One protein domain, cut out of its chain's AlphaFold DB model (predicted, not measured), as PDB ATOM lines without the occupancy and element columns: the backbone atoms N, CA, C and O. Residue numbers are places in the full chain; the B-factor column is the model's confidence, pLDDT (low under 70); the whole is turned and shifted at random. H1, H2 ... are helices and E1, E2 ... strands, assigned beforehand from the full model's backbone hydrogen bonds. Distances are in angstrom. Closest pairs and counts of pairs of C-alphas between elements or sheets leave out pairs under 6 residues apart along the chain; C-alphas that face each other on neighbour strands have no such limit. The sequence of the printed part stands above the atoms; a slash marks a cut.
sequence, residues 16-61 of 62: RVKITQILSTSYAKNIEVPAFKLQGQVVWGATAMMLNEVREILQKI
ATOM      1  N   ARG A  16     -28.767  38.196 -15.483       96.50
ATOM      2  CA  ARG A  16     -27.961  37.267 -14.674       96.50
ATOM      3  C   ARG A  16     -28.107  35.807 -15.096       96.50
ATOM      4  O   ARG A  16     -27.229  35.011 -14.771       96.50
ATOM      5  N   VAL A  17     -29.182  35.439 -15.801       96.88
ATOM      6  CA  VAL A  17     -29.344  34.069 -16.315       96.88
ATOM      7  C   VAL A  17     -28.543  33.815 -17.587       96.88
ATOM      8  O   VAL A  17     -28.320  32.655 -17.933       96.88
ATOM      9  N   LYS A  18     -28.083  34.860 -18.287       97.06
ATOM     10  CA  LYS A  18     -27.216  34.702 -19.458       97.06
ATOM     11  C   LYS A  18     -25.816  34.323 -19.002       97.06
ATOM     12  O   LYS A  18     -25.194  35.024 -18.208       97.06
ATOM     13  N   ILE A  19     -25.314  33.222 -19.535       97.56
ATOM     14  CA  ILE A  19     -23.983  32.702 -19.242       97.56
ATOM     15  C   ILE A  19     -23.268  32.317 -20.537       97.56
ATOM     16  O   ILE A  19     -23.883  32.170 -21.595       97.56
ATOM     17  N   THR A  20     -21.965  32.088 -20.425       96.88
ATOM     18  CA  THR A  20     -21.172  31.436 -21.468       96.88
ATOM     19  C   THR A  20     -20.884  30.005 -21.040       96.88
ATOM     20  O   THR A  20     -20.476  29.765 -19.903       96.88
ATOM     21  N   GLN A  21     -21.085  29.050 -21.944       95.06
ATOM     22  CA  GLN A  21     -20.760  27.646 -21.724       95.06
ATOM     23  C   GLN A  21     -19.608  27.236 -22.644       95.06
ATOM     24  O   GLN A  21     -19.648  27.489 -23.847       95.06
ATOM     25  N   ILE A  22     -18.595  26.572 -22.084       95.88
ATOM     26  CA  ILE A  22     -17.514  25.973 -22.875       95.88
ATOM     27  C   ILE A  22     -17.968  24.587 -23.330       95.88
ATOM     28  O   ILE A  22     -18.358  23.760 -22.499       95.88
ATOM     29  N   LEU A  23     -17.910  24.334 -24.636       93.00
ATOM     30  CA  LEU A  23     -18.280  23.065 -25.255       93.00
ATOM     31  C   LEU A  23     -17.162  22.533 -26.153       93.00
ATOM     32  O   LEU A  23     -16.418  23.278 -26.786       93.00
ATOM     33  N   SER A  24     -17.080  21.210 -26.239       93.50
ATOM     34  CA  SER A  24     -16.291  20.517 -27.254       93.50
ATOM     35  C   SER A  24     -17.212  19.585 -28.032       93.50
ATOM     36  O   SER A  24     -17.899  18.755 -27.445       93.50
ATOM     37  N   THR A  25     -17.236  19.735 -29.350       88.19
ATOM     38  CA  THR A  25     -17.979  18.894 -30.292       88.19
ATOM     39  C   THR A  25     -17.004  18.071 -31.135       88.19
ATOM     40  O   THR A  25     -15.787  18.234 -31.056       88.19
ATOM     41  N   SER A  26     -17.529  17.191 -31.988       89.94
ATOM     42  CA  SER A  26     -16.721  16.427 -32.947       89.94
ATOM     43  C   SER A  26     -15.939  17.303 -33.936       89.94
ATOM     44  O   SER A  26     -14.957  16.831 -34.501       89.94
ATOM     45  N   TYR A  27     -16.353  18.559 -34.142       88.25
ATOM     46  CA  TYR A  27     -15.765  19.469 -35.132       88.25
ATOM     47  C   TYR A  27     -15.011  20.655 -34.517       88.25
ATOM     48  O   TYR A  27     -14.238  21.303 -35.215       88.25
ATOM     49  N   ALA A  28     -15.210  20.951 -33.229       89.50
ATOM     50  CA  ALA A  28     -14.565  22.077 -32.558       89.50
ATOM     51  C   ALA A  28     -14.288  21.763 -31.084       89.50
ATOM     52  O   ALA A  28     -15.117  21.159 -30.408       89.50
ATOM     53  N   LYS A  29     -13.135  22.192 -30.565       93.81
ATOM     54  CA  LYS A  29     -12.755  21.996 -29.158       93.81
ATOM     55  C   LYS A  29     -12.759  23.321 -28.408       93.81
ATOM     56  O   LYS A  29     -12.246  24.305 -28.929       93.81
ATOM     57  N   ASN A  30     -13.267  23.294 -27.176       93.81
ATOM     58  CA  ASN A  30     -13.279  24.414 -26.229       93.81
ATOM     59  C   ASN A  30     -13.856  25.715 -26.809       93.81
ATOM     60  O   ASN A  30     -13.291  26.788 -26.615       93.81
ATOM     61  N   ILE A  31     -14.967  25.615 -27.534       94.56
ATOM     62  CA  ILE A  31     -15.675  26.790 -28.035       94.56
ATOM     63  C   ILE A  31     -16.552  27.383 -26.938       94.56
ATOM     64  O   ILE A  31     -17.196  26.654 -26.180       94.56
ATOM     65  N   GLU A  32     -16.589  28.705 -26.882       95.50
ATOM     66  CA  GLU A  32     -17.516  29.447 -26.040       95.50
ATOM     67  C   GLU A  32     -18.826  29.660 -26.791       95.50
ATOM     68  O   GLU A  32     -18.836  30.155 -27.918       95.50
ATOM     69  N   VAL A  33     -19.939  29.273 -26.171       94.44
ATOM     70  CA  VAL A  33     -21.276  29.497 -26.722       94.44
ATOM     71  C   VAL A  33     -22.154  30.244 -25.722       94.44
ATOM     72  O   VAL A  33     -22.034  30.012 -24.513       94.44
ATOM     73  N   PRO A  34     -23.059  31.117 -26.195       96.12
ATOM     74  CA  PRO A  34     -24.058  31.722 -25.330       96.12
ATOM     75  C   PRO A  34     -25.052  30.661 -24.850       96.12
ATOM     76  O   PRO A  34     -25.456  29.764 -25.600       96.12
ATOM     77  N   ALA A  35     -25.455  30.772 -23.591       97.50
ATOM     78  CA  ALA A  35     -26.408  29.879 -22.955       97.50
ATOM     79  C   ALA A  35     -27.216  30.615 -21.875       97.50
ATOM     80  O   ALA A  35     -26.858  31.705 -21.428       97.50
ATOM     81  N   PHE A  36     -28.299  29.990 -21.430       97.69
ATOM     82  CA  PHE A  36     -29.087  30.426 -20.284       97.69
ATOM     83  C   PHE A  36     -28.953  29.416 -19.150       97.69
ATOM     84  O   PHE A  36     -29.046  28.211 -19.382       97.69
ATOM     85  N   LYS A  37     -28.776  29.897 -17.920       97.38
ATOM     86  CA  LYS A  37     -28.883  29.095 -16.703       97.38
ATOM     87  C   LYS A  37     -30.223  29.385 -16.035       97.38
ATOM     88  O   LYS A  37     -30.348  30.378 -15.327       97.38
ATOM     89  N   LEU A  38     -31.202  28.517 -16.267       96.50
ATOM     90  CA  LEU A  38     -32.574  28.660 -15.773       96.50
ATOM     91  C   LEU A  38     -32.862  27.535 -14.790       96.50
ATOM     92  O   LEU A  38     -32.689  26.367 -15.140       96.50
ATOM     93  N   GLN A  39     -33.251  27.859 -13.556       95.12
ATOM     94  CA  GLN A  39     -33.530  26.852 -12.516       95.12
ATOM     95  C   GLN A  39     -32.389  25.823 -12.345       95.12
ATOM     96  O   GLN A  39     -32.596  24.630 -12.127       95.12
ATOM     97  N   GLY A  40     -31.144  26.279 -12.511       92.94
ATOM     98  CA  GLY A  40     -29.945  25.436 -12.447       92.94
ATOM     99  C   GLY A  40     -29.656  24.590 -13.697       92.94
ATOM    100  O   GLY A  40     -28.573  24.012 -13.772       92.94
ATOM    101  N   GLN A  41     -30.553  24.557 -14.684       94.94
ATOM    102  CA  GLN A  41     -30.366  23.880 -15.969       94.94
ATOM    103  C   GLN A  41     -29.693  24.807 -16.982       94.94
ATOM    104  O   GLN A  41     -29.997  25.997 -17.042       94.94
ATOM    105  N   VAL A  42     -28.789  24.259 -17.797       95.94
ATOM    106  CA  VAL A  42     -28.107  25.014 -18.856       95.94
ATOM    107  C   VAL A  42     -28.793  24.748 -20.192       95.94
ATOM    108  O   VAL A  42     -28.753  23.632 -20.709       95.94
ATOM    109  N   VAL A  43     -29.398  25.786 -20.762       96.38
ATOM    110  CA  VAL A  43     -30.065  25.768 -22.068       96.38
ATOM    111  C   VAL A  43     -29.175  26.479 -23.083       96.38
ATOM    112  O   VAL A  43     -28.795  27.629 -22.880       96.38
ATOM    113  N   TRP A  44     -28.834  25.812 -24.180       96.00
ATOM    114  CA  TRP A  44     -27.887  26.306 -25.186       96.00
ATOM    115  C   TRP A  44     -28.307  25.880 -26.601       96.00
ATOM    116  O   TRP A  44     -29.304  25.178 -26.787       96.00
ATOM    117  N   GLY A  45     -27.560  26.328 -27.614       94.56
ATOM    118  CA  GLY A  45     -27.799  25.963 -29.012       94.56
ATOM    119  C   GLY A  45     -29.101  26.544 -29.570       94.56
ATOM    120  O   GLY A  45     -29.497  27.651 -29.211       94.56
ATOM    121  N   ALA A  46     -29.775  25.795 -30.448       96.12
ATOM    122  CA  ALA A  46     -30.975  26.268 -31.145       96.12
ATOM    123  C   ALA A  46     -32.113  26.665 -30.188       96.12
ATOM    124  O   ALA A  46     -32.793  27.662 -30.416       96.12
ATOM    125  N   THR A  47     -32.295  25.936 -29.083       95.25
ATOM    126  CA  THR A  47     -33.311  26.277 -28.078       95.25
ATOM    127  C   THR A  47     -32.998  27.605 -27.397       95.25
ATOM    128  O   THR A  47     -33.886  28.440 -27.267       95.25
ATOM    129  N   ALA A  48     -31.738  27.848 -27.020       96.56
ATOM    130  CA  ALA A  48     -31.334  29.137 -26.458       96.56
ATOM    131  C   ALA A  48     -31.483  30.285 -27.465       96.56
ATOM    132  O   ALA A  48     -31.891  31.374 -27.076       96.56
ATOM    133  N   MET A  49     -31.215  30.038 -28.752       96.25
ATOM    134  CA  MET A  49     -31.452  31.024 -29.812       96.25
ATOM    135  C   MET A  49     -32.934  31.403 -29.895       96.25
ATOM    136  O   MET A  49     -33.254  32.583 -29.820       96.25
ATOM    137  N   MET A  50     -33.841  30.421 -29.955       97.25
ATOM    138  CA  MET A  50     -35.286  30.693 -29.966       97.25
ATOM    139  C   MET A  50     -35.745  31.447 -28.711       97.25
ATOM    140  O   MET A  50     -36.541  32.377 -28.807       97.25
ATOM    141  N   LEU A  51     -35.233  31.072 -27.535       96.81
ATOM    142  CA  LEU A  51     -35.543  31.771 -26.289       96.81
ATOM    143  C   LEU A  51     -35.059  33.226 -26.307       96.81
ATOM    144  O   LEU A  51     -35.766  34.087 -25.792       96.81
ATOM    145  N   ASN A  52     -33.905  33.523 -26.908       96.44
ATOM    146  CA  ASN A  52     -33.414  34.896 -26.996       96.44
ATOM    147  C   ASN A  52     -34.362  35.795 -27.806       96.44
ATOM    148  O   ASN A  52     -34.704  36.876 -27.336       96.44
ATOM    149  N   GLU A  53     -34.868  35.321 -28.947       96.75
ATOM    150  CA  GLU A  53     -35.852  36.063 -29.756       96.75
ATOM    151  C   GLU A  53     -37.128  36.371 -28.954       96.75
ATOM    152  O   GLU A  53     -37.620  37.499 -28.928       96.75
ATOM    153  N   VAL A  54     -37.649  35.370 -28.234       95.88
ATOM    154  CA  VAL A  54     -38.838  35.540 -27.382       95.88
ATOM    155  C   VAL A  54     -38.557  36.522 -26.244       95.88
ATOM    156  O   VAL A  54     -39.378  37.395 -25.964       95.88
ATOM    157  N   ARG A  55     -37.390  36.421 -25.603       95.69
ATOM    158  CA  ARG A  55     -36.958  37.327 -24.532       95.69
ATOM    159  C   ARG A  55     -36.898  38.771 -25.012       95.69
ATOM    160  O   ARG A  55     -37.421  39.647 -24.330       95.69
ATOM    161  N   GLU A  56     -36.316  39.020 -26.182       95.19
ATOM    162  CA  GLU A  56     -36.228  40.361 -26.768       95.19
ATOM    163  C   GLU A  56     -37.602  40.969 -27.061       95.19
ATOM    164  O   GLU A  56     -37.788  42.178 -26.918       95.19
ATOM    165  N   ILE A  57     -38.580  40.150 -27.453       96.31
ATOM    166  CA  ILE A  57     -39.965  40.602 -27.624       96.31
ATOM    167  C   ILE A  57     -40.574  40.963 -26.265       96.31
ATOM    168  O   ILE A  57     -41.163  42.032 -26.123       96.31
ATOM    169  N   LEU A  58     -40.411  40.106 -25.256       95.62
ATOM    170  CA  LEU A  58     -40.991  40.312 -23.926       95.62
ATOM    171  C   LEU A  58     -40.407  41.539 -23.213       95.62
ATOM    172  O   LEU A  58     -41.163  42.293 -22.610       95.62
ATOM    173  N   GLN A  59     -39.103  41.797 -23.349       92.00
ATOM    174  CA  GLN A  59     -38.437  42.986 -22.792       92.00
ATOM    175  C   GLN A  59     -38.913  44.316 -23.399       92.00
ATOM    176  O   GLN A  59     -38.633  45.373 -22.848       92.00
ATOM    177  N   LYS A  60     -39.596  44.296 -24.552       92.94
ATOM    178  CA  LYS A  60     -40.196  45.505 -25.148       92.94
ATOM    179  C   LYS A  60     -41.593  45.801 -24.604       92.94
ATOM    180  O   LYS A  60     -42.118  46.881 -24.856       92.94
ATOM    181  N   ILE A  61     -42.213  44.823 -23.946       91.06
ATOM    182  CA  ILE A  61     -43.602  44.884 -23.476       91.06
ATOM    183  C   ILE A  61     -43.650  45.095 -21.958       91.06
ATOM    184  O   ILE A  61     -44.546  45.786 -21.474       91.06
TER     185      ILE A  61
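This is residues 16 to 61 of the 62 residues of an uncharacterized protein of Flavobacteriaceae bacterium (UniProt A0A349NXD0). A small, strongly twisted sheet of three strands has a single helix, H1, packed slantwise over one face, while the other face is bare. The hairpin loop of residues 24 to 30, between E1 and E2, lies at one end of the long axis; at the other, residues 53 to 61, of which 53 to 58 belong to H1, stick out past the sheet. The printed part has 46 residues, with three named strands and then one named helix in the order E1, E2, E3, H1; the sheet order is E1, E2, E3, antiparallel throughout, and the class is mixed, helices and strands. The whole is loose, with a radius of gyration of the C-alphas of 12.0 A, and only just elongated, spanning 40 by 20 by 12 A.

E2, residues 31 to 38, is the inner strand, and it bends by 53 degrees at residue 34. Edge strand E1, residues 18 to 23, forms a hairpin with E2, antiparallel at 135 degrees; N 21 and O 33 are within hydrogen-bond range at 2.9 A, as are N 31 and O 23 at 2.9 A. Edge strand E3, residues 41 to 44, forms a hairpin with E2, also antiparallel at 135 degrees, with N 36 and O 43 at 2.8 A and N 41 and O 38 at 2.8 A. The three strands make a meander, each the antiparallel neighbour of the one before. H1, residues 45 to 58, is on the sheet at a height over the sheet of 10.2 A; H1 and the sheet E1 E2 E3 make two layers, a helix on one face of a sheet. It lies over E2 and E3 and only just over E1, where 3 of its C-alphas fall. On the local plane H1 and E2 stand at 55 degrees, slantwise to the strands. H1 touches E2, the closest C-alphas being those of Ala 35 and Ala 48, 6.1 A apart. E3 and H1 are near each other, with 5 pairs of C-alphas within 10 A. In H1 every O i to N i+4 pair is within hydrogen-bond range.

E2 is 21.0 A long from first to last C-alpha, H1 20.1 A, E1 15.8 A and E3 9.8 A. E1 begins at C-alpha 18, (-27.216, 34.702, -19.458). E2 begins at C-alpha 31, (-15.675, 26.790, -28.035). H1 ends at C-alpha 58, (-40.991, 40.312, -23.926).

The two C-alphas farthest apart are those of Ser 26 and Ile 61, at 40.3 A. Without residues 53 to 61, which stand free, the body spans 28 by 17 by 13 A. The printed part has no cut. The links from E2 to E3 and from E3 to H1 are tight, and that from E1 to E2 is short. The mean pLDDT of the printed part is 94.9, and no printed residue is under 70.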